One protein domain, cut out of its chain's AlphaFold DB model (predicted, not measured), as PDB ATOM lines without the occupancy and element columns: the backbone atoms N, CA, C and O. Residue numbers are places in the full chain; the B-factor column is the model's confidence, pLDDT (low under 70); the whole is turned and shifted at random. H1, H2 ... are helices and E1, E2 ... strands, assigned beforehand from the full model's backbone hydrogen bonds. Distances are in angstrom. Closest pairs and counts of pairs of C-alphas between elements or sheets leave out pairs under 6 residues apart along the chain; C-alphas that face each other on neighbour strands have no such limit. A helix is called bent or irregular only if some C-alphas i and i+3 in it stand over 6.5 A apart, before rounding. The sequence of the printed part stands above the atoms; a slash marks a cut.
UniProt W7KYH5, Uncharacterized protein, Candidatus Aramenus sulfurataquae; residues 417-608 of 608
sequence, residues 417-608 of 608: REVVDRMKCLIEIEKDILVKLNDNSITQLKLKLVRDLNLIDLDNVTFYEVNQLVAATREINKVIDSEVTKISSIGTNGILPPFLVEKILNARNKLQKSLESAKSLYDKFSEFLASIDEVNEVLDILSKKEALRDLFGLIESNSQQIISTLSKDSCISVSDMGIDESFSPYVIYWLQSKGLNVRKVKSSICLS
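Overview. This is residues 417 to 608 of the 608 residues of an uncharacterized protein of Candidatus Aramenus sulfurataquae (UniProt W7KYH5). At one end of a long model sits a small head, the three-stranded sheet E1 E3 E2 with H8 and H9 over one face and the other face bare; at the other end lies a loose up-and-down bundle of five helices, H1 to H5. H6, beside H3 and H4 in the middle of the length, and then H7 lead from the bundle to the head, with a sharp corner between them. The 192 printed residues hold nine named helices and three named strands, in the order H1 H2 H3 H4 H5 H6 H7 H8 E1 H9 E2 E3; the class is mostly helix, and the sheet is antiparallel. The whole is loose, with a radius of gyration of the C-alphas of 21.4 A, and a rod in outline, spanning 70 by 31 by 27 A.

Along the chain. The sheet is made of E1, residues 571 to 573, E2, residues 598 to 601, and E3, residues 604 to 607. E3 ends at C-alpha 607, at (42.986, 8.663, -40.887). The helices of the head are H8, residues 559 to 569, 15.3 A long, and H9, residues 581 to 593, 19.3 A long. H7 is residues 545 to 557, 18.3 A, and H6 is residues 532 to 543, 16.1 A. H5 is residues 521 to 530, and H4 is residues 498 to 516, 26.2 A. H3, residues 463 to 488, is the longest helix, 36.5 A from C-alpha 463 at (16.711, 56.675, -13.309). H2 is residues 440 to 454, 21.3 A. H1, residues 417 to 436, 28.6 A, begins at C-alpha 417, at (27.379, 60.344, -21.518). H2 and H9 are irregular: C-alphas 441 and 444 are 8.2 A apart, and C-alphas 582 and 585 are 7.4 A apart.

Arrangement. E3 is the inner strand of the sheet. E1 and E3 are antiparallel, with N 572 and O 605 within hydrogen-bond range at 2.9 A. E2 and E3 form a hairpin, with N 599 and O 606 at 2.8 A. E1, H9 and E2 make a split strand-helix-strand unit, its two strands running the same way with E3 between them, and its crossover is right-handed. H8 and H9 lie on the same face, giving two layers, helices over one face of a sheet. H9 lies over E2 at a height over the sheet of 8.3 A and runs along the strands, at 1 degrees to E2 on the local plane; its closest C-alphas to E2 are those of Ile 588 and Val 598, 6.4 A. H8, at a height of 8.5 A, lies over E1 and stands up from the sheet at 51 degrees. H7 is not on the sheet but is near H8 and H9. H6 and H7 are close but not clearly touching, about perpendicular at 74 degrees. H6 touches H4, closest at the C-alphas of Ile 504 and Val 538, 6.1 A. In the bundle, H1 and H2 form a hairpin at a shallow tilt of 25 degrees, closest at the C-alphas of Leu 434 and Lys 446, 5.8 A. H2 and H3 form another at 20 degrees, closest at Leu 449 and Ala 472, 6.7 A between C-alphas. H3 and H4 only just touch, with 3 pairs of C-alphas within 8 A, the closest those of Ile 487 and Arg 508, 6.5 A. H5 touches H1, closest at the C-alphas of Ile 433 and Leu 529, 5.6 A. H1 and H4 are apart. Every O i to N i+4 pair is within hydrogen-bond range in H1, H3, H4, H5, H6, H7 and H8, against 9 of 11 in H2 and 7 of 9 in H9.

Size, cuts and confidence. The two C-alphas farthest apart are those of Thr 462 and Lys 568, 70.9 A. The printed part has no cut and no long link. The mean pLDDT of the printed part is 85.2; residues 490 to 495, in the short link from H3 to H4, are under 70.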
ATOM      1  N   ARG A 417      27.225  61.056 -20.244       90.00
ATOM      2  CA  ARG A 417      27.379  60.344 -21.518       90.00
ATOM      3  C   ARG A 417      28.275  59.103 -21.421       90.00
ATOM      4  O   ARG A 417      27.943  58.085 -22.007       90.00
ATOM      5  N   GLU A 418      29.375  59.171 -20.674       89.44
ATOM      6  CA  GLU A 418      30.303  58.040 -20.527       89.44
ATOM      7  C   GLU A 418      29.637  56.845 -19.828       89.44
ATOM      8  O   GLU A 418      29.793  55.700 -20.254       89.44
ATOM      9  N   VAL A 419      28.862  57.105 -18.774       90.06
ATOM     10  CA  VAL A 419      28.116  56.071 -18.050       90.06
ATOM     11  C   VAL A 419      27.023  55.480 -18.940       90.06
ATOM     12  O   VAL A 419      26.883  54.259 -18.992       90.06
ATOM     13  N   VAL A 420      26.296  56.316 -19.686       92.50
ATOM     14  CA  VAL A 420      25.264  55.861 -20.634       92.50
ATOM     15  C   VAL A 420      25.861  54.995 -21.746       92.50
ATOM     16  O   VAL A 420      25.313  53.940 -22.059       92.50
ATOM     17  N   ASP A 421      27.006  55.379 -22.307       92.31
ATOM     18  CA  ASP A 421      27.682  54.591 -23.341       92.31
ATOM     19  C   ASP A 421      28.131  53.223 -22.789       92.31
ATOM     20  O   ASP A 421      27.953  52.195 -23.443       92.31
ATOM     21  N   ARG A 422      28.618  53.170 -21.540       92.00
ATOM     22  CA  ARG A 422      28.926  51.900 -20.855       92.00
ATOM     23  C   ARG A 422      27.690  51.030 -20.623       92.00
ATOM     24  O   ARG A 422      27.779  49.813 -20.770       92.00
ATOM     25  N   MET A 423      26.545  51.627 -20.289       94.62
ATOM     26  CA  MET A 423      25.267  50.911 -20.180       94.62
ATOM     27  C   MET A 423      24.840  50.320 -21.526       94.62
ATOM     28  O   MET A 423      24.459  49.154 -21.572       94.62
ATOM     29  N   LYS A 424      24.970  51.078 -22.624       94.62
ATOM     30  CA  LYS A 424      24.697  50.581 -23.984       94.62
ATOM     31  C   LYS A 424      25.586  49.378 -24.319       94.62
ATOM     32  O   LYS A 424      25.073  48.352 -24.756       94.62
ATOM     33  N   CYS A 425      26.888  49.458 -24.040       94.44
ATOM     34  CA  CYS A 425      27.809  48.332 -24.239       94.44
ATOM     35  C   CYS A 425      27.433  47.099 -23.405       94.44
ATOM     36  O   CYS A 425      27.473  45.982 -23.917       94.44
ATOM     37  N   LEU A 426      27.051  47.289 -22.137       95.81
ATOM     38  CA  LEU A 426      26.618  46.190 -21.271       95.81
ATOM     39  C   LEU A 426      25.383  45.482 -21.834       95.81
ATOM     40  O   LEU A 426      25.378  44.257 -21.896       95.81
ATOM     41  N   ILE A 427      24.375  46.241 -22.274       95.88
ATOM     42  CA  ILE A 427      23.155  45.687 -22.872       95.88
ATOM     43  C   ILE A 427      23.490  44.808 -24.080       95.88
ATOM     44  O   ILE A 427      22.924  43.727 -24.229       95.88
ATOM     45  N   GLU A 428      24.414  45.241 -24.940       95.19
ATOM     46  CA  GLU A 428      24.813  44.454 -26.109       95.19
ATOM     47  C   GLU A 428      25.547  43.165 -25.713       95.19
ATOM     48  O   GLU A 428      25.219  42.100 -26.232       95.19
ATOM     49  N   ILE A 429      26.453  43.217 -24.728       96.38
ATOM     50  CA  ILE A 429      27.110  42.017 -24.174       96.38
ATOM     51  C   ILE A 429      26.071  41.049 -23.595       96.38
ATOM     52  O   ILE A 429      26.106  39.850 -23.867       96.38
ATOM     53  N   GLU A 430      25.130  41.560 -22.807       96.50
ATOM     54  CA  GLU A 430      24.064  40.778 -22.185       96.50
ATOM     55  C   GLU A 430      23.159  40.104 -23.226       96.50
ATOM     56  O   GLU A 430      22.863  38.910 -23.109       96.50
ATOM     57  N   LYS A 431      22.757  40.829 -24.278       95.31
ATOM     58  CA  LYS A 431      22.004  40.260 -25.405       95.31
ATOM     59  C   LYS A 431      22.794  39.164 -26.103       95.31
ATOM     60  O   LYS A 431      22.236  38.101 -26.368       95.31
ATOM     61  N   ASP A 432      24.074  39.396 -26.368       95.75
ATOM     62  CA  ASP A 432      24.944  38.430 -27.030       95.75
ATOM     63  C   ASP A 432      25.080  37.137 -26.225       95.75
ATOM     64  O   ASP A 432      24.962  36.050 -26.794       95.75
ATOM     65  N   ILE A 433      25.250  37.238 -24.901       95.31
ATOM     66  CA  ILE A 433      25.255  36.077 -24.002       95.31
ATOM     67  C   ILE A 433      23.933  35.325 -24.122       95.31
ATOM     68  O   ILE A 433      23.924  34.116 -24.354       95.31
ATOM     69  N   LEU A 434      22.806  36.031 -23.993       94.81
ATOM     70  CA  LEU A 434      21.492  35.403 -24.061       94.81
ATOM     71  C   LEU A 434      21.259  34.741 -25.420       94.81
ATOM     72  O   LEU A 434      20.735  33.638 -25.456       94.81
ATOM     73  N   VAL A 435      21.656  35.344 -26.539       92.25
ATOM     74  CA  VAL A 435      21.477  34.746 -27.871       92.25
ATOM     75  C   VAL A 435      22.370  33.518 -28.050       92.25
ATOM     76  O   VAL A 435      21.864  32.464 -28.442       92.25
ATOM     77  N   LYS A 436      23.663  33.628 -27.725       93.38
ATOM     78  CA  LYS A 436      24.672  32.589 -27.990       93.38
ATOM     79  C   LYS A 436      24.618  31.413 -27.015       93.38
ATOM     80  O   LYS A 436      25.007  30.318 -27.401       93.38
ATOM     81  N   LEU A 437      24.131  31.593 -25.785       91.56
ATOM     82  CA  LEU A 437      24.061  30.519 -24.787       91.56
ATOM     83  C   LEU A 437      23.069  29.422 -25.208       91.56
ATOM     84  O   LEU A 437      21.865  29.663 -25.284       91.56
ATOM     85  N   ASN A 438      23.543  28.202 -25.435       86.88
ATOM     86  CA  ASN A 438      22.781  27.090 -25.994       86.88
ATOM     87  C   ASN A 438      22.233  26.140 -24.913       86.88
ATOM     88  O   ASN A 438      22.554  24.953 -24.889       86.88
ATOM     89  N   ASP A 439      21.397  26.664 -24.012       84.81
ATOM     90  CA  ASP A 439      20.633  25.854 -23.052       84.81
ATOM     91  C   ASP A 439      19.126  25.903 -23.363       84.81
ATOM     92  O   ASP A 439      18.447  26.918 -23.171       84.81
ATOM     93  N   ASN A 440      18.591  24.769 -23.827       82.50
ATOM     94  CA  ASN A 440      17.176  24.602 -24.165       82.50
ATOM     95  C   ASN A 440      16.245  24.644 -22.940       82.50
ATOM     96  O   ASN A 440      15.049  24.893 -23.083       82.50
ATOM     97  N   SER A 441      16.760  24.417 -21.727       84.50
ATOM     98  CA  SER A 441      15.950  24.425 -20.502       84.50
ATOM     99  C   SER A 441      15.484  25.830 -20.097       84.50
ATOM    100  O   SER A 441      14.486  25.969 -19.389       84.50
ATOM    101  N   ILE A 442      16.154  26.879 -20.590       89.12
ATOM    102  CA  ILE A 442      15.897  28.282 -20.224       89.12
ATOM    103  C   ILE A 442      15.437  29.153 -21.401       89.12
ATOM    104  O   ILE A 442      15.385  30.377 -21.279       89.12
ATOM    105  N   THR A 443      15.056  28.568 -22.542       88.75
ATOM    106  CA  THR A 443      14.702  29.318 -23.765       88.75
ATOM    107  C   THR A 443      13.631  30.390 -23.534       88.75
ATOM    108  O   THR A 443      13.776  31.514 -24.010       88.75
ATOM    109  N   GLN A 444      12.577  30.089 -22.768       90.25
ATOM    110  CA  GLN A 444      11.510  31.060 -22.478       90.25
ATOM    111  C   GLN A 444      11.999  32.228 -21.612       90.25
ATOM    112  O   GLN A 444      11.639  33.380 -21.858       90.25
ATOM    113  N   LEU A 445      12.859  31.949 -20.628       91.56
ATOM    114  CA  LEU A 445      13.460  32.980 -19.785       91.56
ATOM    115  C   LEU A 445      14.397  33.876 -20.604       91.56
ATOM    116  O   LEU A 445      14.320  35.095 -20.486       91.56
ATOM    117  N   LYS A 446      15.213  33.290 -21.491       92.31
ATOM    118  CA  LYS A 446      16.070  34.036 -22.420       92.31
ATOM    119  C   LYS A 446      15.265  34.997 -23.297       92.31
ATOM    120  O   LYS A 446      15.610  36.170 -23.380       92.31
ATOM    121  N   LEU A 447      14.181  34.520 -23.919       90.62
ATOM    122  CA  LEU A 447      13.318  35.352 -24.769       90.62
ATOM    123  C   LEU A 447      12.709  36.522 -23.990       90.62
ATOM    124  O   LEU A 447      12.661  37.641 -24.501       90.62
ATOM    125  N   LYS A 448      12.279  36.275 -22.746       94.44
ATOM    126  CA  LYS A 448      11.790  37.327 -21.854       94.44
ATOM    127  C   LYS A 448      12.881  38.365 -21.569       94.44
ATOM    128  O   LYS A 448      12.640  39.543 -21.787       94.44
ATOM    129  N   LEU A 449      14.072  37.939 -21.146       93.81
ATOM    130  CA  LEU A 449      15.165  38.851 -20.793       93.81
ATOM    131  C   LEU A 449      15.657  39.671 -21.997       93.81
ATOM    132  O   LEU A 449      15.870  40.869 -21.863       93.81
ATOM    133  N   VAL A 450      15.753  39.075 -23.191       93.19
ATOM    134  CA  VAL A 450      16.086  39.816 -24.425       93.19
ATOM    135  C   VAL A 450      15.019  40.864 -24.742       93.19
ATOM    136  O   VAL A 450      15.346  41.983 -25.138       93.19
ATOM    137  N   ARG A 451      13.735  40.529 -24.561       92.38
ATOM    138  CA  ARG A 451      12.647  41.495 -24.726       92.38
ATOM    139  C   ARG A 451      12.760  42.629 -23.711       92.38
ATOM    140  O   ARG A 451      12.642  43.777 -24.119       92.38
ATOM    141  N   ASP A 452      13.005  42.311 -22.442       92.88
ATOM    142  CA  ASP A 452      13.157  43.299 -21.372       92.88
ATOM    143  C   ASP A 452      14.325  44.256 -21.680       92.88
ATOM    144  O   ASP A 452      14.141  45.465 -21.604       92.88
ATOM    145  N   LEU A 453      15.473  43.747 -22.150       93.88
ATOM    146  CA  LEU A 453      16.617  44.570 -22.575       93.88
ATOM    147  C   LEU A 453      16.318  45.456 -23.793       93.88
ATOM    148  O   LEU A 453      16.783  46.590 -23.855       93.88
ATOM    149  N   ASN A 454      15.550  44.963 -24.767       90.25
ATOM    150  CA  ASN A 454      15.176  45.740 -25.957       90.25
ATOM    151  C   ASN A 454      14.188  46.877 -25.656       90.25
ATOM    152  O   ASN A 454      14.034  47.772 -26.484       90.25
ATOM    153  N   LEU A 455      13.496  46.829 -24.516       90.94
ATOM    154  CA  LEU A 455      12.589  47.893 -24.080       90.94
ATOM    155  C   LEU A 455      13.320  49.042 -23.370       90.94
ATOM    156  O   LEU A 455      12.712  50.090 -23.161       90.94
ATOM    157  N   ILE A 456      14.595  48.861 -23.009       92.50
ATOM    158  CA  ILE A 456      15.402  49.888 -22.348       92.50
ATOM    159  C   ILE A 456      15.903  50.875 -23.410       92.50
ATOM    160  O   ILE A 456      16.868  50.604 -24.126       92.50
ATOM    161  N   ASP A 457      15.243  52.027 -23.508       87.56
ATOM    162  CA  ASP A 457      15.645  53.123 -24.392       87.56
ATOM    163  C   ASP A 457      16.696  54.010 -23.712       87.56
ATOM    164  O   ASP A 457      16.405  54.740 -22.766       87.56
ATOM    165  N   LEU A 458      17.936  53.959 -24.203       86.69
ATOM    166  CA  LEU A 458      19.042  54.742 -23.654       86.69
ATOM    167  C   LEU A 458      19.326  56.052 -24.412       86.69
ATOM    168  O   LEU A 458      20.403  56.629 -24.242       86.69
ATOM    169  N   ASP A 459      18.403  56.535 -25.247       82.19
ATOM    170  CA  ASP A 459      18.557  57.828 -25.927       82.19
ATOM    171  C   ASP A 459      18.080  59.012 -25.068       82.19
ATOM    172  O   ASP A 459      18.632  60.106 -25.180       82.19
ATOM    173  N   ASN A 460      17.144  58.787 -24.139       82.00
ATOM    174  CA  ASN A 460      16.727  59.754 -23.113       82.00
ATOM    175  C   ASN A 460      16.757  59.119 -21.714       82.00
ATOM    176  O   ASN A 460      15.718  58.853 -21.114       82.00
ATOM    177  N   VAL A 461      17.960  58.871 -21.191       88.69
ATOM    178  CA  VAL A 461      18.138  58.114 -19.944       88.69
ATOM    179  C   VAL A 461      17.612  58.869 -18.725       88.69
ATOM    180  O   VAL A 461      18.047  59.981 -18.421       88.69
ATOM    181  N   THR A 462      16.739  58.211 -17.962       92.19
ATOM    182  CA  THR A 462      16.356  58.601 -16.602       92.19
ATOM    183  C   THR A 462      16.715  57.494 -15.610       92.19
ATOM    184  O   THR A 462      17.173  56.410 -15.980       92.19
ATOM    185  N   PHE A 463      16.490  57.720 -14.313       91.75
ATOM    186  CA  PHE A 463      16.711  56.675 -13.309       91.75
ATOM    187  C   PHE A 463      15.767  55.474 -13.457       91.75
ATOM    188  O   PHE A 463      16.048  54.411 -12.904       91.75
ATOM    189  N   TYR A 464      14.678  55.603 -14.217       91.62
ATOM    190  CA  TYR A 464      13.799  54.480 -14.523       91.62
ATOM    191  C   TYR A 464      14.493  53.447 -15.414       91.62
ATOM    192  O   TYR A 464      14.560  52.277 -15.036       91.62
ATOM    193  N   GLU A 465      15.079  53.878 -16.531       94.06
ATOM    194  CA  GLU A 465      15.811  53.007 -17.457       94.06
ATOM    195  C   GLU A 465      17.030  52.385 -16.770       94.06
ATOM    196  O   GLU A 465      17.288  51.191 -16.914       94.06
ATOM    197  N   VAL A 466      17.727  53.156 -15.924       93.06
ATOM    198  CA  VAL A 466      18.830  52.628 -15.108       93.06
ATOM    199  C   VAL A 466      18.354  51.510 -14.177       93.06
ATOM    200  O   VAL A 466      19.003  50.469 -14.077       93.06
ATOM    201  N   ASN A 467      17.219  51.688 -13.502       92.12
ATOM    202  CA  ASN A 467      16.681  50.669 -12.601       92.12
ATOM    203  C   ASN A 467      16.199  49.419 -13.353       92.12
ATOM    204  O   ASN A 467      16.377  48.308 -12.847       92.12
ATOM    205  N   GLN A 468      15.632  49.578 -14.553       93.44
ATOM    206  CA  GLN A 468      15.288  48.450 -15.421       93.44
ATOM    207  C   GLN A 468      16.532  47.661 -15.835       93.44
ATOM    208  O   GLN A 468      16.540  46.436 -15.696       93.44
ATOM    209  N   LEU A 469      17.595  48.354 -16.254       94.69
ATOM    210  CA  LEU A 469      18.872  47.730 -16.589       94.69
ATOM    211  C   LEU A 469      19.433  46.957 -15.396       94.69
ATOM    212  O   LEU A 469      19.695  45.767 -15.506       94.69
ATOM    213  N   VAL A 470      19.523  47.588 -14.221       93.94
ATOM    214  CA  VAL A 470      20.013  46.933 -12.996       93.94
ATOM    215  C   VAL A 470      19.218  45.660 -12.676       93.94
ATOM    216  O   VAL A 470      19.800  44.661 -12.246       93.94
ATOM    217  N   ALA A 471      17.896  45.676 -12.860       93.81
ATOM    218  CA  ALA A 471      17.057  44.502 -12.643       93.81
ATOM    219  C   ALA A 471      17.350  43.391 -13.667       93.81
ATOM    220  O   ALA A 471      17.554  42.244 -13.265       93.81
ATOM    221  N   ALA A 472      17.430  43.733 -14.957       94.62
ATOM    222  CA  ALA A 472      17.759  42.793 -16.026       94.62
ATOM    223  C   ALA A 472      19.150  42.170 -15.820       94.62
ATOM    224  O   ALA A 472      19.272  40.946 -15.768       94.62
ATOM    225  N   THR A 473      20.171  42.992 -15.564       96.00
ATOM    226  CA  THR A 473      21.546  42.570 -15.263       96.00
ATOM    227  C   THR A 473      21.605  41.591 -14.091       96.00
ATOM    228  O   THR A 473      22.331  40.597 -14.137       96.00
ATOM    229  N   ARG A 474      20.821  41.807 -13.025       94.88
ATOM    230  CA  ARG A 474      20.773  40.876 -11.883       94.88
ATOM    231  C   ARG A 474      20.167  39.525 -12.249       94.88
ATOM    232  O   ARG A 474      20.673  38.505 -11.788       94.88
ATOM    233  N   GLU A 475      19.100  39.503 -13.041       95.12
ATOM    234  CA  GLU A 475      18.496  38.248 -13.506       95.12
ATOM    235  C   GLU A 475      19.434  37.493 -14.454       95.12
ATOM    236  O   GLU A 475      19.614  36.286 -14.310       95.12
ATOM    237  N   ILE A 476      20.121  38.201 -15.349       95.38
ATOM    238  CA  ILE A 476      21.120  37.611 -16.248       95.38
ATOM    239  C   ILE A 476      22.309  37.066 -15.455       95.38
ATOM    240  O   ILE A 476      22.753  35.948 -15.710       95.38
ATOM    241  N   ASN A 477      22.768  37.782 -14.422       94.62
ATOM    242  CA  ASN A 477      23.812  37.271 -13.539       94.62
ATOM    243  C   ASN A 477      23.396  35.951 -12.869       94.62
ATOM    244  O   ASN A 477      24.220  35.048 -12.768       94.62
ATOM    245  N   LYS A 478      22.129  35.803 -12.451       93.88
ATOM    246  CA  LYS A 478      21.627  34.533 -11.892       93.88
ATOM    247  C   LYS A 478      21.642  33.403 -12.920       93.88
ATOM    248  O   LYS A 478      21.955  32.275 -12.551       93.88
ATOM    249  N   VAL A 479      21.308  33.689 -14.182       92.81
ATOM    250  CA  VAL A 479      21.405  32.705 -15.275       92.81
ATOM    251  C   VAL A 479      22.854  32.257 -15.433       92.81
ATOM    252  O   VAL A 479      23.132  31.066 -15.355       92.81
ATOM    253  N   ILE A 480      23.785  33.206 -15.551       91.56
ATOM    254  CA  ILE A 480      25.221  32.921 -15.666       91.56
ATOM    255  C   ILE A 480      25.719  32.108 -14.464       91.56
ATOM    256  O   ILE A 480      26.367  31.081 -14.647       91.56
ATOM    257  N   ASP A 481      25.376  32.508 -13.239       90.38
ATOM    258  CA  ASP A 481      25.749  31.780 -12.020       90.38
ATOM    259  C   ASP A 481      25.169  30.360 -11.990       90.38
ATOM    260  O   ASP A 481      25.843  29.424 -11.550       90.38
ATOM    261  N   SER A 482      23.943  30.173 -12.487       89.56
ATOM    262  CA  SER A 482      23.330  28.852 -12.611       89.56
ATOM    263  C   SER A 482      24.094  27.970 -13.595       89.56
ATOM    264  O   SER A 482      24.381  26.824 -13.251       89.56
ATOM    265  N   GLU A 483      24.489  28.492 -14.758       87.94
ATOM    266  CA  GLU A 483      25.276  27.743 -15.745       87.94
ATOM    267  C   GLU A 483      26.673  27.394 -15.224       87.94
ATOM    268  O   GLU A 483      27.102  26.239 -15.296       87.94
ATOM    269  N   VAL A 484      27.361  28.350 -14.598       87.19
ATOM    270  CA  VAL A 484      28.667  28.113 -13.962       87.19
ATOM    271  C   VAL A 484      28.551  27.047 -12.869       87.19
ATOM    272  O   VAL A 484      29.410  26.166 -12.763       87.19
ATOM    273  N   THR A 485      27.475  27.075 -12.079       85.44
ATOM    274  CA  THR A 485      27.212  26.071 -11.039       85.44
ATOM    275  C   THR A 485      26.899  24.709 -11.644       85.44
ATOM    276  O   THR A 485      27.451  23.715 -11.174       85.44
ATOM    277  N   LYS A 486      26.078  24.634 -12.702       83.44
ATOM    278  CA  LYS A 486      25.802  23.387 -13.435       83.44
ATOM    279  C   LYS A 486      27.112  22.750 -13.888       83.44
ATOM    280  O   LYS A 486      27.356  21.599 -13.536       83.44
ATOM    281  N   ILE A 487      27.990  23.516 -14.535       82.56
ATOM    282  CA  ILE A 487      29.317  23.063 -14.986       82.56
ATOM    283  C   ILE A 487      30.198  22.630 -13.802       82.56
ATOM    284  O   ILE A 487      30.870  21.601 -13.854       82.56
ATOM    285  N   SER A 488      30.174  23.381 -12.699       76.06
ATOM    286  CA  SER A 488      31.005  23.111 -11.516       76.06
ATOM    287  C   SER A 488      30.523  21.923 -10.675       76.06
ATOM    288  O   SER A 488      31.323  21.288  -9.985       76.06
ATOM    289  N   SER A 489      29.226  21.619 -10.725       72.88
ATOM    290  CA  SER A 489      28.576  20.536  -9.975       72.88
ATOM    291  C   SER A 489      28.763  19.155 -10.601       72.88
ATOM    292  O   SER A 489      28.385  18.148  -9.999       72.88
ATOM    293  N   ILE A 490      29.368  19.092 -11.791       67.88
ATOM    294  CA  ILE A 490      29.727  17.839 -12.452       67.88
ATOM    295  C   ILE A 490      30.847  17.188 -11.642       67.88
ATOM    296  O   ILE A 490      32.036  17.420 -11.858       67.88
ATOM    297  N   GLY A 491      30.448  16.388 -10.658       56.81
ATOM    298  CA  GLY A 491      31.319  15.418 -10.021       56.81
ATOM    299  C   GLY A 491      31.665  14.309 -11.008       56.81
ATOM    300  O   GLY A 491      30.918  14.033 -11.946       56.81
ATOM    301  N   THR A 492      32.780  13.634 -10.755       53.91
ATOM    302  CA  THR A 492      33.279  12.423 -11.429       53.91
ATOM    303  C   THR A 492      32.347  11.208 -11.268       53.91
ATOM    304  O   THR A 492      32.803  10.076 -11.135       53.91
ATOM    305  N   ASN A 493      31.030  11.413 -11.221       53.16
ATOM    306  CA  ASN A 493      30.049  10.343 -11.180       53.16
ATOM    307  C   ASN A 493      30.078   9.666 -12.552       53.16
ATOM    308  O   ASN A 493      29.704  10.280 -13.550       53.16
ATOM    309  N   GLY A 494      30.594   8.432 -12.582       55.53
ATOM    310  CA  GLY A 494      31.087   7.676 -13.745       55.53
ATOM    311  C   GLY A 494      30.071   7.292 -14.828       55.53
ATOM    312  O   GLY A 494      30.043   6.150 -15.267       55.53
ATOM    313  N   ILE A 495      29.235   8.235 -15.254       63.09
ATOM    314  CA  ILE A 495      28.302   8.114 -16.378       63.09
ATOM    315  C   ILE A 495      28.989   8.554 -17.681       63.09
ATOM    316  O   ILE A 495      28.680   8.018 -18.738       63.09
ATOM    317  N   LEU A 496      29.941   9.490 -17.615       72.44
ATOM    318  CA  LEU A 496      30.702   9.969 -18.772       72.44
ATOM    319  C   LEU A 496      32.105   9.340 -18.820       72.44
ATOM    320  O   LEU A 496      32.716   9.137 -17.767       72.44
ATOM    321  N   PRO A 497      32.658   9.075 -20.017       72.56
ATOM    322  CA  PRO A 497      34.030   8.604 -20.157       72.56
ATOM    323  C   PRO A 497      35.075   9.576 -19.578       72.56
ATOM    324  O   PRO A 497      34.895  10.795 -19.688       72.56
ATOM    325  N   PRO A 498      36.219   9.071 -19.069       73.62
ATOM    326  CA  PRO A 498      37.251   9.891 -18.423       73.62
ATOM    327  C   PRO A 498      37.769  11.068 -19.262       73.62
ATOM    328  O   PRO A 498      37.960  12.158 -18.735       73.62
ATOM    329  N   PHE A 499      37.936  10.891 -20.575       72.69
ATOM    330  CA  PHE A 499      38.445  11.941 -21.467       72.69
ATOM    331  C   PHE A 499      37.445  13.093 -21.692       72.69
ATOM    332  O   PHE A 499      37.856  14.230 -21.928       72.69
ATOM    333  N   LEU A 500      36.130  12.834 -21.617       76.94
ATOM    334  CA  LEU A 500      35.117  13.897 -21.649       76.94
ATOM    335  C   LEU A 500      35.056  14.625 -20.311       76.94
ATOM    336  O   LEU A 500      34.902  15.842 -20.287       76.94
ATOM    337  N   VAL A 501      35.230  13.895 -19.206       78.25
ATOM    338  CA  VAL A 501      35.354  14.496 -17.873       78.25
ATOM    339  C   VAL A 501      36.566  15.430 -17.825       78.25
ATOM    340  O   VAL A 501      36.430  16.558 -17.368       78.25
ATOM    341  N   GLU A 502      37.715  15.028 -18.369       77.25
ATOM    342  CA  GLU A 502      38.905  15.886 -18.467       77.25
ATOM    343  C   GLU A 502      38.642  17.157 -19.291       77.25
ATOM    344  O   GLU A 502      39.012  18.255 -18.876       77.25
ATOM    345  N   LYS A 503      37.926  17.040 -20.418       77.38
ATOM    346  CA  LYS A 503      37.530  18.194 -21.237       77.38
ATOM    347  C   LYS A 503      36.638  19.172 -20.468       77.38
ATOM    348  O   LYS A 503      36.893  20.376 -20.481       77.38
ATOM    349  N   ILE A 504      35.634  18.653 -19.760       82.06
ATOM    350  CA  ILE A 504      34.737  19.442 -18.905       82.06
ATOM    351  C   ILE A 504      35.527  20.119 -17.780       82.06
ATOM    352  O   ILE A 504      35.317  21.299 -17.514       82.06
ATOM    353  N   LEU A 505      36.459  19.409 -17.141       81.69
ATOM    354  CA  LEU A 505      37.306  19.963 -16.082       81.69
ATOM    355  C   LEU A 505      38.233  21.067 -16.606       81.69
ATOM    356  O   LEU A 505      38.394  22.084 -15.938       81.69
ATOM    357  N   ASN A 506      38.791  20.920 -17.809       82.00
ATOM    358  CA  ASN A 506      39.611  21.956 -18.439       82.00
ATOM    359  C   ASN A 506      38.791  23.209 -18.775       82.00
ATOM    360  O   ASN A 506      39.215  24.319 -18.445       82.00
ATOM    361  N   ALA A 507      37.602  23.039 -19.364       80.69
ATOM    362  CA  ALA A 507      36.677  24.141 -19.635       80.69
ATOM    363  C   ALA A 507      36.240  24.837 -18.336       80.69
ATOM    364  O   ALA A 507      36.306  26.062 -18.236       80.69
ATOM    365  N   ARG A 508      35.900  24.061 -17.298       84.50
ATOM    366  CA  ARG A 508      35.585  24.562 -15.955       84.50
ATOM    367  C   ARG A 508      36.736  25.372 -15.370       84.50
ATOM    368  O   ARG A 508      36.505  26.481 -14.909       84.50
ATOM    369  N   ASN A 509      37.957  24.843 -15.376       83.44
ATOM    370  CA  ASN A 509      39.117  25.514 -14.787       83.44
ATOM    371  C   ASN A 509      39.443  26.819 -15.527       83.44
ATOM    372  O   ASN A 509      39.774  27.820 -14.891       83.44
ATOM    373  N   LYS A 510      39.317  26.830 -16.860       81.94
ATOM    374  CA  LYS A 510      39.499  28.032 -17.685       81.94
ATOM    375  C   LYS A 510      38.425  29.084 -17.385       81.94
ATOM    376  O   LYS A 510      38.767  30.243 -17.151       81.94
ATOM    377  N   LEU A 511      37.158  28.673 -17.329       85.31
ATOM    378  CA  LEU A 511      36.031  29.544 -16.996       85.31
ATOM    379  C   LEU A 511      36.170  30.106 -15.577       85.31
ATOM    380  O   LEU A 511      36.097  31.313 -15.383       85.31
ATOM    381  N   GLN A 512      36.451  29.252 -14.592       83.75
ATOM    382  CA  GLN A 512      36.615  29.647 -13.196       83.75
ATOM    383  C   GLN A 512      37.764  30.649 -13.029       83.75
ATOM    384  O   GLN A 512      37.570  31.692 -12.415       83.75
ATOM    385  N   LYS A 513      38.926  30.395 -13.646       82.12
ATOM    386  CA  LYS A 513      40.068  31.318 -13.612       82.12
ATOM    387  C   LYS A 513      39.747  32.682 -14.238       82.12
ATOM    388  O   LYS A 513      40.212  33.703 -13.737       82.12
ATOM    389  N   SER A 514      38.966  32.700 -15.318       79.81
ATOM    390  CA  SER A 514      38.574  33.941 -16.004       79.81
ATOM    391  C   SER A 514      37.566  34.733 -15.161       79.81
ATOM    392  O   SER A 514      37.746  35.929 -14.937       79.81
ATOM    393  N   LEU A 515      36.579  34.056 -14.564       85.50
ATOM    394  CA  LEU A 515      35.573  34.683 -13.698       85.50
ATOM    395  C   LEU A 515      36.131  35.149 -12.341       85.50
ATOM    396  O   LEU A 515      35.681  36.169 -11.830       85.50
ATOM    397  N   GLU A 516      37.121  34.459 -11.765       82.06
ATOM    398  CA  GLU A 516      37.804  34.883 -10.527       82.06
ATOM    399  C   GLU A 516      38.583  36.200 -10.698       82.06
ATOM    400  O   GLU A 516      38.841  36.901  -9.719       82.06
ATOM    401  N   SER A 517      38.943  36.555 -11.935       77.06
ATOM    402  CA  SER A 517      39.653  37.799 -12.247       77.06
ATOM    403  C   SER A 517      38.733  39.020 -12.412       77.06
ATOM    404  O   SER A 517      39.213  40.158 -12.385       77.06
ATOM    405  N   ALA A 518      37.420  38.800 -12.536       84.88
ATOM    406  CA  ALA A 518      36.435  39.850 -12.761       84.88
ATOM    407  C   ALA A 518      36.213  40.705 -11.503       84.88
ATOM    408  O   ALA A 518      35.900  40.196 -10.426       84.88
ATOM    409  N   LYS A 519      36.333  42.032 -11.642       85.25
ATOM    410  CA  LYS A 519      36.139  42.988 -10.534       85.25
ATOM    411  C   LYS A 519      34.727  43.571 -10.488       85.25
ATOM    412  O   LYS A 519      34.331  44.128  -9.466       85.25
ATOM    413  N   SER A 520      33.986  43.449 -11.583       91.75
ATOM    414  CA  SER A 520      32.638  43.979 -11.764       91.75
ATOM    415  C   SER A 520      31.751  42.985 -12.521       91.75
ATOM    416  O   SER A 520      32.253  42.021 -13.106       91.75
ATOM    417  N   LEU A 521      30.428  43.200 -12.525       92.50
ATOM    418  CA  LEU A 521      29.530  42.364 -13.338       92.50
ATOM    419  C   LEU A 521      29.787  42.544 -14.837       92.50
ATOM    420  O   LEU A 521      29.707  41.572 -15.579       92.50
ATOM    421  N   TYR A 522      30.155  43.751 -15.269       93.75
ATOM    422  CA  TYR A 522      30.547  44.022 -16.648       93.75
ATOM    423  C   TYR A 522      31.741  43.155 -17.074       93.75
ATOM    424  O   TYR A 522      31.686  42.498 -18.116       93.75
ATOM    425  N   ASP A 523      32.794  43.097 -16.250       91.56
ATOM    426  CA  ASP A 523      33.967  42.254 -16.524       91.56
ATOM    427  C   ASP A 523      33.562  40.781 -16.553       91.56
ATOM    428  O   ASP A 523      33.894  40.053 -17.483       91.56
ATOM    429  N   LYS A 524      32.768  40.351 -15.566       93.44
ATOM    430  CA  LYS A 524      32.285  38.974 -15.462       93.44
ATOM    431  C   LYS A 524      31.519  38.549 -16.713       93.44
ATOM    432  O   LYS A 524      31.715  37.442 -17.203       93.44
ATOM    433  N   PHE A 525      30.642  39.410 -17.220       95.31
ATOM    434  CA  PHE A 525      29.840  39.124 -18.406       95.31
ATOM    435  C   PHE A 525      30.699  39.118 -19.665       95.31
ATOM    436  O   PHE A 525      30.543  38.228 -20.494       95.31
ATOM    437  N   SER A 526      31.652  40.042 -19.773       93.38
ATOM    438  CA  SER A 526      32.618  40.068 -20.874       93.38
ATOM    439  C   SER A 526      33.448  38.777 -20.928       93.38
ATOM    440  O   SER A 526      33.553  38.154 -21.982       93.38
ATOM    441  N   GLU A 527      33.970  38.326 -19.784       91.69
ATOM    442  CA  GLU A 527      34.750  37.083 -19.660       91.69
ATOM    443  C   GLU A 527      33.896  35.829 -19.911       91.69
ATOM    444  O   GLU A 527      34.338  34.879 -20.566       91.69
ATOM    445  N   PHE A 528      32.648  35.822 -19.432       92.62
ATOM    446  CA  PHE A 528      31.704  34.739 -19.709       92.62
ATOM    447  C   PHE A 528      31.374  34.652 -21.202       92.62
ATOM    448  O   PHE A 528      31.407  33.564 -21.771       92.62
ATOM    449  N   LEU A 529      31.105  35.791 -21.851       93.75
ATOM    450  CA  LEU A 529      30.853  35.860 -23.289       93.75
ATOM    451  C   LEU A 529      32.064  35.376 -24.096       93.75
ATOM    452  O   LEU A 529      31.892  34.646 -25.067       93.75
ATOM    453  N   ALA A 530      33.283  35.729 -23.679       91.00
ATOM    454  CA  ALA A 530      34.510  35.255 -24.316       91.00
ATOM    455  C   ALA A 530      34.710  33.731 -24.201       91.00
ATOM    456  O   ALA A 530      35.406  33.150 -25.028       91.00
ATOM    457  N   SER A 531      34.090  33.093 -23.201       90.56
ATOM    458  CA  SER A 531      34.162  31.647 -22.939       90.56
ATOM    459  C   SER A 531      32.879  30.893 -23.331       90.56
ATOM    460  O   SER A 531      32.665  29.753 -22.906       90.56
ATOM    461  N   ILE A 532      31.967  31.538 -24.069       90.50
ATOM    462  CA  ILE A 532      30.608  31.019 -24.278       90.50
ATOM    463  C   ILE A 532      30.578  29.762 -25.147       90.50
ATOM    464  O   ILE A 532      29.730  28.896 -24.941       90.50
ATOM    465  N   ASP A 533      31.516  29.631 -26.084       89.12
ATOM    466  CA  ASP A 533      31.608  28.463 -26.958       89.12
ATOM    467  C   ASP A 533      32.030  27.222 -26.162       89.12
ATOM    468  O   ASP A 533      31.422  26.159 -26.310       89.12
ATOM    469  N   GLU A 534      32.996  27.354 -25.244       86.44
ATOM    470  CA  GLU A 534      33.372  26.269 -24.333       86.44
ATOM    471  C   GLU A 534      32.235  25.903 -23.371       86.44
ATOM    472  O   GLU A 534      32.012  24.723 -23.094       86.44
ATOM    473  N   VAL A 535      31.484  26.897 -22.882       88.25
ATOM    474  CA  VAL A 535      30.284  26.673 -22.058       88.25
ATOM    475  C   VAL A 535      29.236  25.880 -22.840       88.25
ATOM    476  O   VAL A 535      28.737  24.868 -22.348       88.25
ATOM    477  N   ASN A 536      28.936  26.291 -24.072       90.19
ATOM    478  CA  ASN A 536      27.965  25.629 -24.939       90.19
ATOM    479  C   ASN A 536      28.354  24.188 -25.264       90.19
ATOM    480  O   ASN A 536      27.497  23.306 -25.261       90.19
ATOM    481  N   GLU A 537      29.638  23.934 -25.516       85.25
ATOM    482  CA  GLU A 537      30.134  22.581 -25.756       85.25
ATOM    483  C   GLU A 537      29.917  21.673 -24.535       85.25
ATOM    484  O   GLU A 537      29.453  20.538 -24.674       85.25
ATOM    485  N   VAL A 538      30.196  22.174 -23.327       86.38
ATOM    486  CA  VAL A 538      29.949  21.427 -22.084       86.38
ATOM    487  C   VAL A 538      28.454  21.175 -21.879       86.38
ATOM    488  O   VAL A 538      28.068  20.054 -21.544       86.38
ATOM    489  N   LEU A 539      27.600  22.175 -22.108       86.38
ATOM    490  CA  LEU A 539      26.147  22.029 -21.985       86.38
ATOM    491  C   LEU A 539      25.577  21.006 -22.979       86.38
ATOM    492  O   LEU A 539      24.726  20.199 -22.600       86.38
ATOM    493  N   ASP A 540      26.086  20.967 -24.214       84.94
ATOM    494  CA  ASP A 540      25.683  19.963 -25.204       84.94
ATOM    495  C   ASP A 540      26.050  18.543 -24.741       84.94
ATOM    496  O   ASP A 540      25.195  17.651 -24.750       84.94
ATOM    497  N   ILE A 541      27.274  18.347 -24.221       83.38
ATOM    498  CA  ILE A 541      27.714  17.070 -23.626       83.38
ATOM    499  C   ILE A 541      26.786  16.648 -22.481       83.38
ATOM    500  O   ILE A 541      26.380  15.486 -22.400       83.38
ATOM    501  N   LEU A 542      26.423  17.583 -21.599       80.62
ATOM    502  CA  LEU A 542      25.536  17.309 -20.470       80.62
ATOM    503  C   LEU A 542      24.129  16.912 -20.913       80.62
ATOM    504  O   LEU A 542      23.558  15.971 -20.358       80.62
ATOM    505  N   SER A 543      23.580  17.607 -21.910       81.81
ATOM    506  CA  SER A 543      22.240  17.333 -22.437       81.81
ATOM    507  C   SER A 543      22.139  15.938 -23.070       81.81
ATOM    508  O   SER A 543      21.089  15.302 -23.007       81.81
ATOM    509  N   LYS A 544      23.258  15.428 -23.601       84.19
ATOM    510  CA  LYS A 544      23.371  14.122 -24.269       84.19
ATOM    511  C   LYS A 544      24.044  13.050 -23.408       84.19
ATOM    512  O   LYS A 544      24.404  12.000 -23.935       84.19
ATOM    513  N   LYS A 545      24.224  13.267 -22.098       82.12
ATOM    514  CA  LYS A 545      25.069  12.414 -21.232       82.12
ATOM    515  C   LYS A 545      24.749  10.911 -21.299       82.12
ATOM    516  O   LYS A 545      25.664  10.095 -21.276       82.12
ATOM    517  N   GLU A 546      23.469  10.544 -21.387       81.50
ATOM    518  CA  GLU A 546      23.029   9.141 -21.443       81.50
ATOM    519  C   GLU A 546      23.286   8.534 -22.824       81.50
ATOM    520  O   GLU A 546      23.900   7.476 -22.921       81.50
ATOM    521  N   ALA A 547      22.935   9.259 -23.891       83.38
ATOM    522  CA  ALA A 547      23.215   8.849 -25.266       83.38
ATOM    523  C   ALA A 547      24.722   8.711 -25.529       83.38
ATOM    524  O   ALA A 547      25.152   7.770 -26.187       83.38
ATOM    525  N   LEU A 548      25.538   9.614 -24.974       83.12
ATOM    526  CA  LEU A 548      26.995   9.533 -25.056       83.12
ATOM    527  C   LEU A 548      27.536   8.322 -24.295       83.12
ATOM    528  O   LEU A 548      28.399   7.624 -24.819       83.12
ATOM    529  N   ARG A 549      27.028   8.024 -23.093       80.62
ATOM    530  CA  ARG A 549      27.415   6.808 -22.361       80.62
ATOM    531  C   ARG A 549      27.161   5.558 -23.201       80.62
ATOM    532  O   ARG A 549      28.051   4.719 -23.327       80.62
ATOM    533  N   ASP A 550      25.967   5.448 -23.771       81.62
ATOM    534  CA  ASP A 550      25.558   4.271 -24.536       81.62
ATOM    535  C   ASP A 550      26.356   4.167 -25.852       81.62
ATOM    536  O   ASP A 550      26.845   3.089 -26.199       81.62
ATOM    537  N   LEU A 551      26.608   5.303 -26.515       85.25
ATOM    538  CA  LEU A 551      27.501   5.420 -27.670       85.25
ATOM    539  C   LEU A 551      28.909   4.896 -27.356       85.25
ATOM    540  O   LEU A 551      29.451   4.093 -28.111       85.25
ATOM    541  N   PHE A 552      29.514   5.323 -26.247       81.00
ATOM    542  CA  PHE A 552      30.855   4.864 -25.887       81.00
ATOM    543  C   PHE A 552      30.877   3.413 -25.412       81.00
ATOM    544  O   PHE A 552      31.851   2.717 -25.689       81.00
ATOM    545  N   GLY A 553      29.807   2.921 -24.782       79.44
ATOM    546  CA  GLY A 553      29.632   1.491 -24.518       79.44
ATOM    547  C   GLY A 553      29.677   0.664 -25.807       79.44
ATOM    548  O   GLY A 553      30.352  -0.368 -25.862       79.44
ATOM    549  N   LEU A 554      29.029   1.153 -26.869       80.69
ATOM    550  CA  LEU A 554      29.025   0.526 -28.190       80.69
ATOM    551  C   LEU A 554      30.389   0.625 -28.892       80.69
ATOM    552  O   LEU A 554      30.866  -0.370 -29.440       80.69
ATOM    553  N   ILE A 555      31.040   1.790 -28.858       83.62
ATOM    554  CA  ILE A 555      32.359   1.994 -29.481       83.62
ATOM    555  C   ILE A 555      33.435   1.156 -28.784       83.62
ATOM    556  O   ILE A 555      34.232   0.510 -29.459       83.62
ATOM    557  N   GLU A 556      33.462   1.116 -27.448       81.75
ATOM    558  CA  GLU A 556      34.479   0.362 -26.704       81.75
ATOM    559  C   GLU A 556      34.323  -1.149 -26.938       81.75
ATOM    560  O   GLU A 556      35.316  -1.837 -27.198       81.75
ATOM    561  N   SER A 557      33.079  -1.647 -26.957       82.62
ATOM    562  CA  SER A 557      32.762  -3.056 -27.250       82.62
ATOM    563  C   SER A 557      33.204  -3.487 -28.653       82.62
ATOM    564  O   SER A 557      33.540  -4.650 -28.858       82.62
ATOM    565  N   ASN A 558      33.258  -2.550 -29.607       82.12
ATOM    566  CA  ASN A 558      33.648  -2.794 -31.000       82.12
ATOM    567  C   ASN A 558      35.033  -2.221 -31.360       82.12
ATOM    568  O   ASN A 558      35.412  -2.178 -32.532       82.12
ATOM    569  N   SER A 559      35.815  -1.791 -30.366       82.25
ATOM    570  CA  SER A 559      37.058  -1.028 -30.552       82.25
ATOM    571  C   SER A 559      38.078  -1.711 -31.472       82.25
ATOM    572  O   SER A 559      38.629  -1.071 -32.366       82.25
ATOM    573  N   GLN A 560      38.296  -3.021 -31.317       81.12
ATOM    574  CA  GLN A 560      39.226  -3.788 -32.161       81.12
ATOM    575  C   GLN A 560      38.786  -3.825 -33.632       81.12
ATOM    576  O   GLN A 560      39.610  -3.700 -34.543       81.12
ATOM    577  N   GLN A 561      37.483  -3.961 -33.878       80.12
ATOM    578  CA  GLN A 561      36.932  -3.974 -35.229       80.12
ATOM    579  C   GLN A 561      37.028  -2.585 -35.870       80.12
ATOM    580  O   GLN A 561      37.481  -2.470 -37.007       80.12
ATOM    581  N   ILE A 562      36.695  -1.528 -35.126       82.00
ATOM    582  CA  ILE A 562      36.785  -0.141 -35.600       82.00
ATOM    583  C   ILE A 562      38.232   0.212 -35.971       82.00
ATOM    584  O   ILE A 562      38.483   0.692 -37.076       82.00
ATOM    585  N   ILE A 563      39.200  -0.081 -35.093       81.75
ATOM    586  CA  ILE A 563      40.620   0.228 -35.328       81.75
ATOM    587  C   ILE A 563      41.183  -0.593 -36.496       81.75
ATOM    588  O   ILE A 563      41.907  -0.051 -37.333       81.75
ATOM    589  N   SER A 564      40.842  -1.884 -36.594       80.25
ATOM    590  CA  SER A 564      41.314  -2.736 -37.696       80.25
ATOM    591  C   SER A 564      40.742  -2.325 -39.053       80.25
ATOM    592  O   SER A 564      41.465  -2.370 -40.045       80.25
ATOM    593  N   THR A 565      39.489  -1.867 -39.092       80.62
ATOM    594  CA  THR A 565      38.843  -1.354 -40.309       80.62
ATOM    595  C   THR A 565      39.455  -0.016 -40.718       80.62
ATOM    596  O   THR A 565      39.881   0.135 -41.856       80.62
ATOM    597  N   LEU A 566      39.645   0.917 -39.776       83.19
ATOM    598  CA  LEU A 566      40.366   2.174 -40.027       83.19
ATOM    599  C   LEU A 566      41.795   1.944 -40.539       83.19
ATOM    600  O   LEU A 566      42.242   2.652 -41.434       83.19
ATOM    601  N   SER A 567      42.499   0.941 -40.008       78.62
ATOM    602  CA  SER A 567      43.873   0.615 -40.422       78.62
ATOM    603  C   SER A 567      43.950  -0.056 -41.800       78.62
ATOM    604  O   SER A 567      44.982   0.047 -42.458       78.62
ATOM    605  N   LYS A 568      42.894  -0.760 -42.234       79.38
ATOM    606  CA  LYS A 568      42.831  -1.433 -43.545       79.38
ATOM    607  C   LYS A 568      42.278  -0.527 -44.642       79.38
ATOM    608  O   LYS A 568      42.871  -0.438 -45.711       79.38
ATOM    609  N   ASP A 569      41.184   0.166 -44.349       79.00
ATOM    610  CA  ASP A 569      40.372   0.869 -45.343       79.00
ATOM    611  C   ASP A 569      40.573   2.394 -45.296       79.00
ATOM    612  O   ASP A 569      40.002   3.127 -46.101       79.00
ATOM    613  N   SER A 570      41.411   2.892 -44.373       80.62
ATOM    614  CA  SER A 570      41.758   4.313 -44.148       80.62
ATOM    615  C   SER A 570      40.596   5.243 -43.769       80.62
ATOM    616  O   SER A 570      40.835   6.340 -43.263       80.62
ATOM    617  N   CYS A 571      39.351   4.817 -43.968       84.19
ATOM    618  CA  CYS A 571      38.123   5.536 -43.667       84.19
ATOM    619  C   CYS A 571      37.035   4.561 -43.220       84.19
ATOM    620  O   CYS A 571      36.954   3.440 -43.710       84.19
ATOM    621  N   ILE A 572      36.148   5.019 -42.346       84.38
ATOM    622  CA  ILE A 572      34.971   4.267 -41.910       84.38
ATOM    623  C   ILE A 572      33.761   5.196 -41.867       84.38
ATOM    624  O   ILE A 572      33.860   6.324 -41.376       84.38
ATOM    625  N   SER A 573      32.628   4.762 -42.420       83.75
ATOM    626  CA  SER A 573      31.405   5.561 -42.355       83.75
ATOM    627  C   SER A 573      30.807   5.516 -40.953       83.75
ATOM    628  O   SER A 573      30.758   4.460 -40.322       83.75
ATOM    629  N   VAL A 574      30.333   6.660 -40.461       80.06
ATOM    630  CA  VAL A 574      29.712   6.759 -39.131       80.06
ATOM    631  C   VAL A 574      28.368   6.023 -39.110       80.06
ATOM    632  O   VAL A 574      28.051   5.351 -38.129       80.06
ATOM    633  N   SER A 575      27.633   6.038 -40.228       78.75
ATOM    634  CA  SER A 575      26.396   5.268 -40.389       78.75
ATOM    635  C   SER A 575      26.632   3.758 -40.416       78.75
ATOM    636  O   SER A 575      25.810   3.013 -39.890       78.75
ATOM    637  N   ASP A 576      27.766   3.299 -40.961       75.69
ATOM    638  CA  ASP A 576      28.122   1.869 -40.996       75.69
ATOM    639  C   ASP A 576      28.439   1.325 -39.593       75.69
ATOM    640  O   ASP A 576      28.326   0.126 -39.345       75.69
ATOM    641  N   MET A 577      28.774   2.210 -38.646       73.81
ATOM    642  CA  MET A 577      28.885   1.879 -37.220       73.81
ATOM    643  C   MET A 577      27.532   1.884 -36.488       73.81
ATOM    644  O   MET A 577      27.494   1.625 -35.285       73.81
ATOM    645  N   GLY A 578      26.431   2.221 -37.169       75.19
ATOM    646  CA  GLY A 578      25.119   2.419 -36.549       75.19
ATOM    647  C   GLY A 578      25.031   3.680 -35.682       75.19
ATOM    648  O   GLY A 578      24.188   3.749 -34.791       75.19
ATOM    649  N   ILE A 579      25.909   4.663 -35.910       81.19
ATOM    650  CA  ILE A 579      25.994   5.901 -35.132       81.19
ATOM    651  C   ILE A 579      25.384   7.048 -35.949       81.19
ATOM    652  O   ILE A 579      25.663   7.200 -37.138       81.19
ATOM    653  N   ASP A 580      24.557   7.875 -35.310       81.44
ATOM    654  CA  ASP A 580      24.026   9.093 -35.929       81.44
ATOM    655  C   ASP A 580      25.165  10.090 -36.219       81.44
ATOM    656  O   ASP A 580      26.044  10.320 -35.381       81.44
ATOM    657  N   GLU A 581      25.159  10.705 -37.406       80.12
ATOM    658  CA  GLU A 581      26.221  11.622 -37.837       80.12
ATOM    659  C   GLU A 581      26.443  12.800 -36.873       80.12
ATOM    660  O   GLU A 581      27.560  13.330 -36.798       80.12
ATOM    661  N   SER A 582      25.420  13.196 -36.114       81.06
ATOM    662  CA  SER A 582      25.498  14.219 -35.070       81.06
ATOM    663  C   SER A 582      26.507  13.874 -33.967       81.06
ATOM    664  O   SER A 582      27.101  14.778 -33.380       81.06
ATOM    665  N   PHE A 583      26.788  12.585 -33.744       83.81
ATOM    666  CA  PHE A 583      27.766  12.120 -32.761       83.81
ATOM    667  C   PHE A 583      29.185  11.942 -33.318       83.81
ATOM    668  O   PHE A 583      30.113  11.700 -32.545       83.81
ATOM    669  N   SER A 584      29.393  12.124 -34.630       82.12
ATOM    670  CA  SER A 584      30.718  12.005 -35.274       82.12
ATOM    671  C   SER A 584      31.843  12.755 -34.539       82.12
ATOM    672  O   SER A 584      32.927  12.186 -34.409       82.12
ATOM    673  N   PRO A 585      31.641  13.996 -34.037       82.31
ATOM    674  CA  PRO A 585      32.689  14.719 -33.313       82.31
ATOM    675  C   PRO A 585      33.181  13.981 -32.061       82.31
ATOM    676  O   PRO A 585      34.375  13.983 -31.775       82.31
ATOM    677  N   TYR A 586      32.289  13.287 -31.350       83.25
ATOM    678  CA  TYR A 586      32.630  12.532 -30.143       83.25
ATOM    679  C   TYR A 586      33.358  11.221 -30.459       83.25
ATOM    680  O   TYR A 586      34.260  10.828 -29.719       83.25
ATOM    681  N   VAL A 587      33.018  10.578 -31.580       83.31
ATOM    682  CA  VAL A 587      33.730   9.391 -32.086       83.31
ATOM    683  C   VAL A 587      35.166   9.750 -32.477       83.31
ATOM    684  O   VAL A 587      36.108   9.065 -32.082       83.31
ATOM    685  N   ILE A 588      35.342  10.863 -33.199       83.56
ATOM    686  CA  ILE A 588      36.657  11.421 -33.557       83.56
ATOM    687  C   ILE A 588      37.473  11.698 -32.297       83.56
ATOM    688  O   ILE A 588      38.631  11.295 -32.212       83.56
ATOM    689  N   TYR A 589      36.857  12.336 -31.302       78.75
ATOM    690  CA  TYR A 589      37.518  12.672 -30.046       78.75
ATOM    691  C   TYR A 589      37.978  11.423 -29.274       78.75
ATOM    692  O   TYR A 589      39.101  11.384 -28.770       78.75
ATOM    693  N   TRP A 590      37.166  10.359 -29.238       82.88
ATOM    694  CA  TRP A 590      37.568   9.078 -28.642       82.88
ATOM    695  C   TRP A 590      38.736   8.432 -29.397       82.88
ATOM    696  O   TRP A 590      39.712   8.032 -28.766       82.88
ATOM    697  N   LEU A 591      38.702   8.392 -30.734       82.62
ATOM    698  CA  LEU A 591      39.794   7.834 -31.550       82.62
ATOM    699  C   LEU A 591      41.113   8.598 -31.346       82.62
ATOM    700  O   LEU A 591      42.166   7.980 -31.177       82.62
ATOM    701  N   GLN A 592      41.046   9.929 -31.279       82.94
ATOM    702  CA  GLN A 592      42.194  10.782 -30.964       82.94
ATOM    703  C   GLN A 592      42.729  10.526 -29.551       82.94
ATOM    704  O   GLN A 592      43.943  10.435 -29.372       82.94
ATOM    705  N   SER A 593      41.853  10.309 -28.562       77.44
ATOM    706  CA  SER A 593      42.273   9.943 -27.199       77.44
ATOM    707  C   SER A 593      43.003   8.592 -27.123       77.44
ATOM    708  O   SER A 593      43.805   8.372 -26.218       77.44
ATOM    709  N   LYS A 594      42.778   7.696 -28.095       78.94
ATOM    710  CA  LYS A 594      43.497   6.418 -28.253       78.94
ATOM    711  C   LYS A 594      44.765   6.545 -29.119       78.94
ATOM    712  O   LYS A 594      45.405   5.536 -29.402       78.94
ATOM    713  N   GLY A 595      45.137   7.761 -29.532       77.19
ATOM    714  CA  GLY A 595      46.357   8.053 -30.293       77.19
ATOM    715  C   GLY A 595      46.215   8.000 -31.818       77.19
ATOM    716  O   GLY A 595      47.227   8.038 -32.513       77.19
ATOM    717  N   LEU A 596      44.993   7.917 -32.359       82.31
ATOM    718  CA  LEU A 596      44.756   7.902 -33.807       82.31
ATOM    719  C   LEU A 596      44.485   9.313 -34.332       82.31
ATOM    720  O   LEU A 596      43.535   9.975 -33.916       82.31
ATOM    721  N   ASN A 597      45.290   9.769 -35.290       82.81
ATOM    722  CA  ASN A 597      45.043  11.043 -35.954       82.81
ATOM    723  C   ASN A 597      43.959  10.861 -37.020       82.81
ATOM    724  O   ASN A 597      44.215  10.286 -38.075       82.81
ATOM    725  N   VAL A 598      42.744  11.320 -36.724       84.81
ATOM    726  CA  VAL A 598      41.574  11.160 -37.594       84.81
ATOM    727  C   VAL A 598      40.871  12.488 -37.859       84.81
ATOM    728  O   VAL A 598      40.848  13.376 -37.002       84.81
ATOM    729  N   ARG A 599      40.257  12.604 -39.039       84.50
ATOM    730  CA  ARG A 599      39.459  13.754 -39.481       84.50
ATOM    731  C   ARG A 599      38.117  13.315 -40.059       84.50
ATOM    732  O   ARG A 599      37.991  12.230 -40.625       84.50
ATOM    733  N   LYS A 600      37.115  14.191 -39.962       81.75
ATOM    734  CA  LYS A 600      35.821  13.994 -40.627       81.75
ATOM    735  C   LYS A 600      35.945  14.319 -42.118       81.75
ATOM    736  O   LYS A 600      36.376  15.415 -42.470       81.75
ATOM    737  N   VAL A 601      35.515  13.406 -42.985       81.81
ATOM    738  CA  VAL A 601      35.345  13.632 -44.427       81.81
ATOM    739  C   VAL A 601      33.923  13.219 -44.797       81.81
ATOM    740  O   VAL A 601      33.615  12.033 -44.887       81.81
ATOM    741  N   LYS A 602      33.037  14.203 -45.009       80.31
ATOM    742  CA  LYS A 602      31.591  13.980 -45.218       80.31
ATOM    743  C   LYS A 602      30.987  13.138 -44.076       80.31
ATOM    744  O   LYS A 602      31.079  13.561 -42.926       80.31
ATOM    745  N   SER A 603      30.396  11.982 -44.379       76.69
ATOM    746  CA  SER A 603      29.778  11.049 -43.426       76.69
ATOM    747  C   SER A 603      30.748   9.994 -42.871       76.69
ATOM    748  O   SER A 603      30.330   9.083 -42.158       76.69
ATOM    749  N   SER A 604      32.049  10.108 -43.166       82.19
ATOM    750  CA  SER A 604      33.073   9.146 -42.747       82.19
ATOM    751  C   SER A 604      34.158   9.778 -41.878       82.19
ATOM    752  O   SER A 604      34.462  10.969 -41.980       82.19
ATOM    753  N   ILE A 605      34.767   8.959 -41.023       83.69
ATOM    754  CA  ILE A 605      35.949   9.288 -40.228       83.69
ATOM    755  C   ILE A 605      37.144   8.601 -40.881       83.69
ATOM    756  O   ILE A 605      37.134   7.386 -41.061       83.69
ATOM    757  N   CYS A 606      38.156   9.378 -41.250       85.19
ATOM    758  CA  CYS A 606      39.339   8.895 -41.955       85.19
ATOM    759  C   CYS A 606      40.607   9.181 -41.164       85.19
ATOM    760  O   CYS A 606      40.665  10.184 -40.454       85.19
ATOM    761  N   LEU A 607      41.631   8.343 -41.332       84.88
ATOM    762  CA  LEU A 607      42.986   8.663 -40.887       84.88
ATOM    763  C   LEU A 607      43.481   9.913 -41.637       84.88
ATOM    764  O   LEU A 607      43.229  10.073 -42.836       84.88
ATOM    765  N   SER A 608      44.084  10.838 -40.889       73.50
ATOM    766  CA  SER A 608      44.590  12.123 -41.390       73.50
ATOM    767  C   SER A 608      45.887  11.974 -42.165       73.50
ATOM    768  O   SER A 608      46.789  11.265 -41.663       73.50
TER     769      SER A 608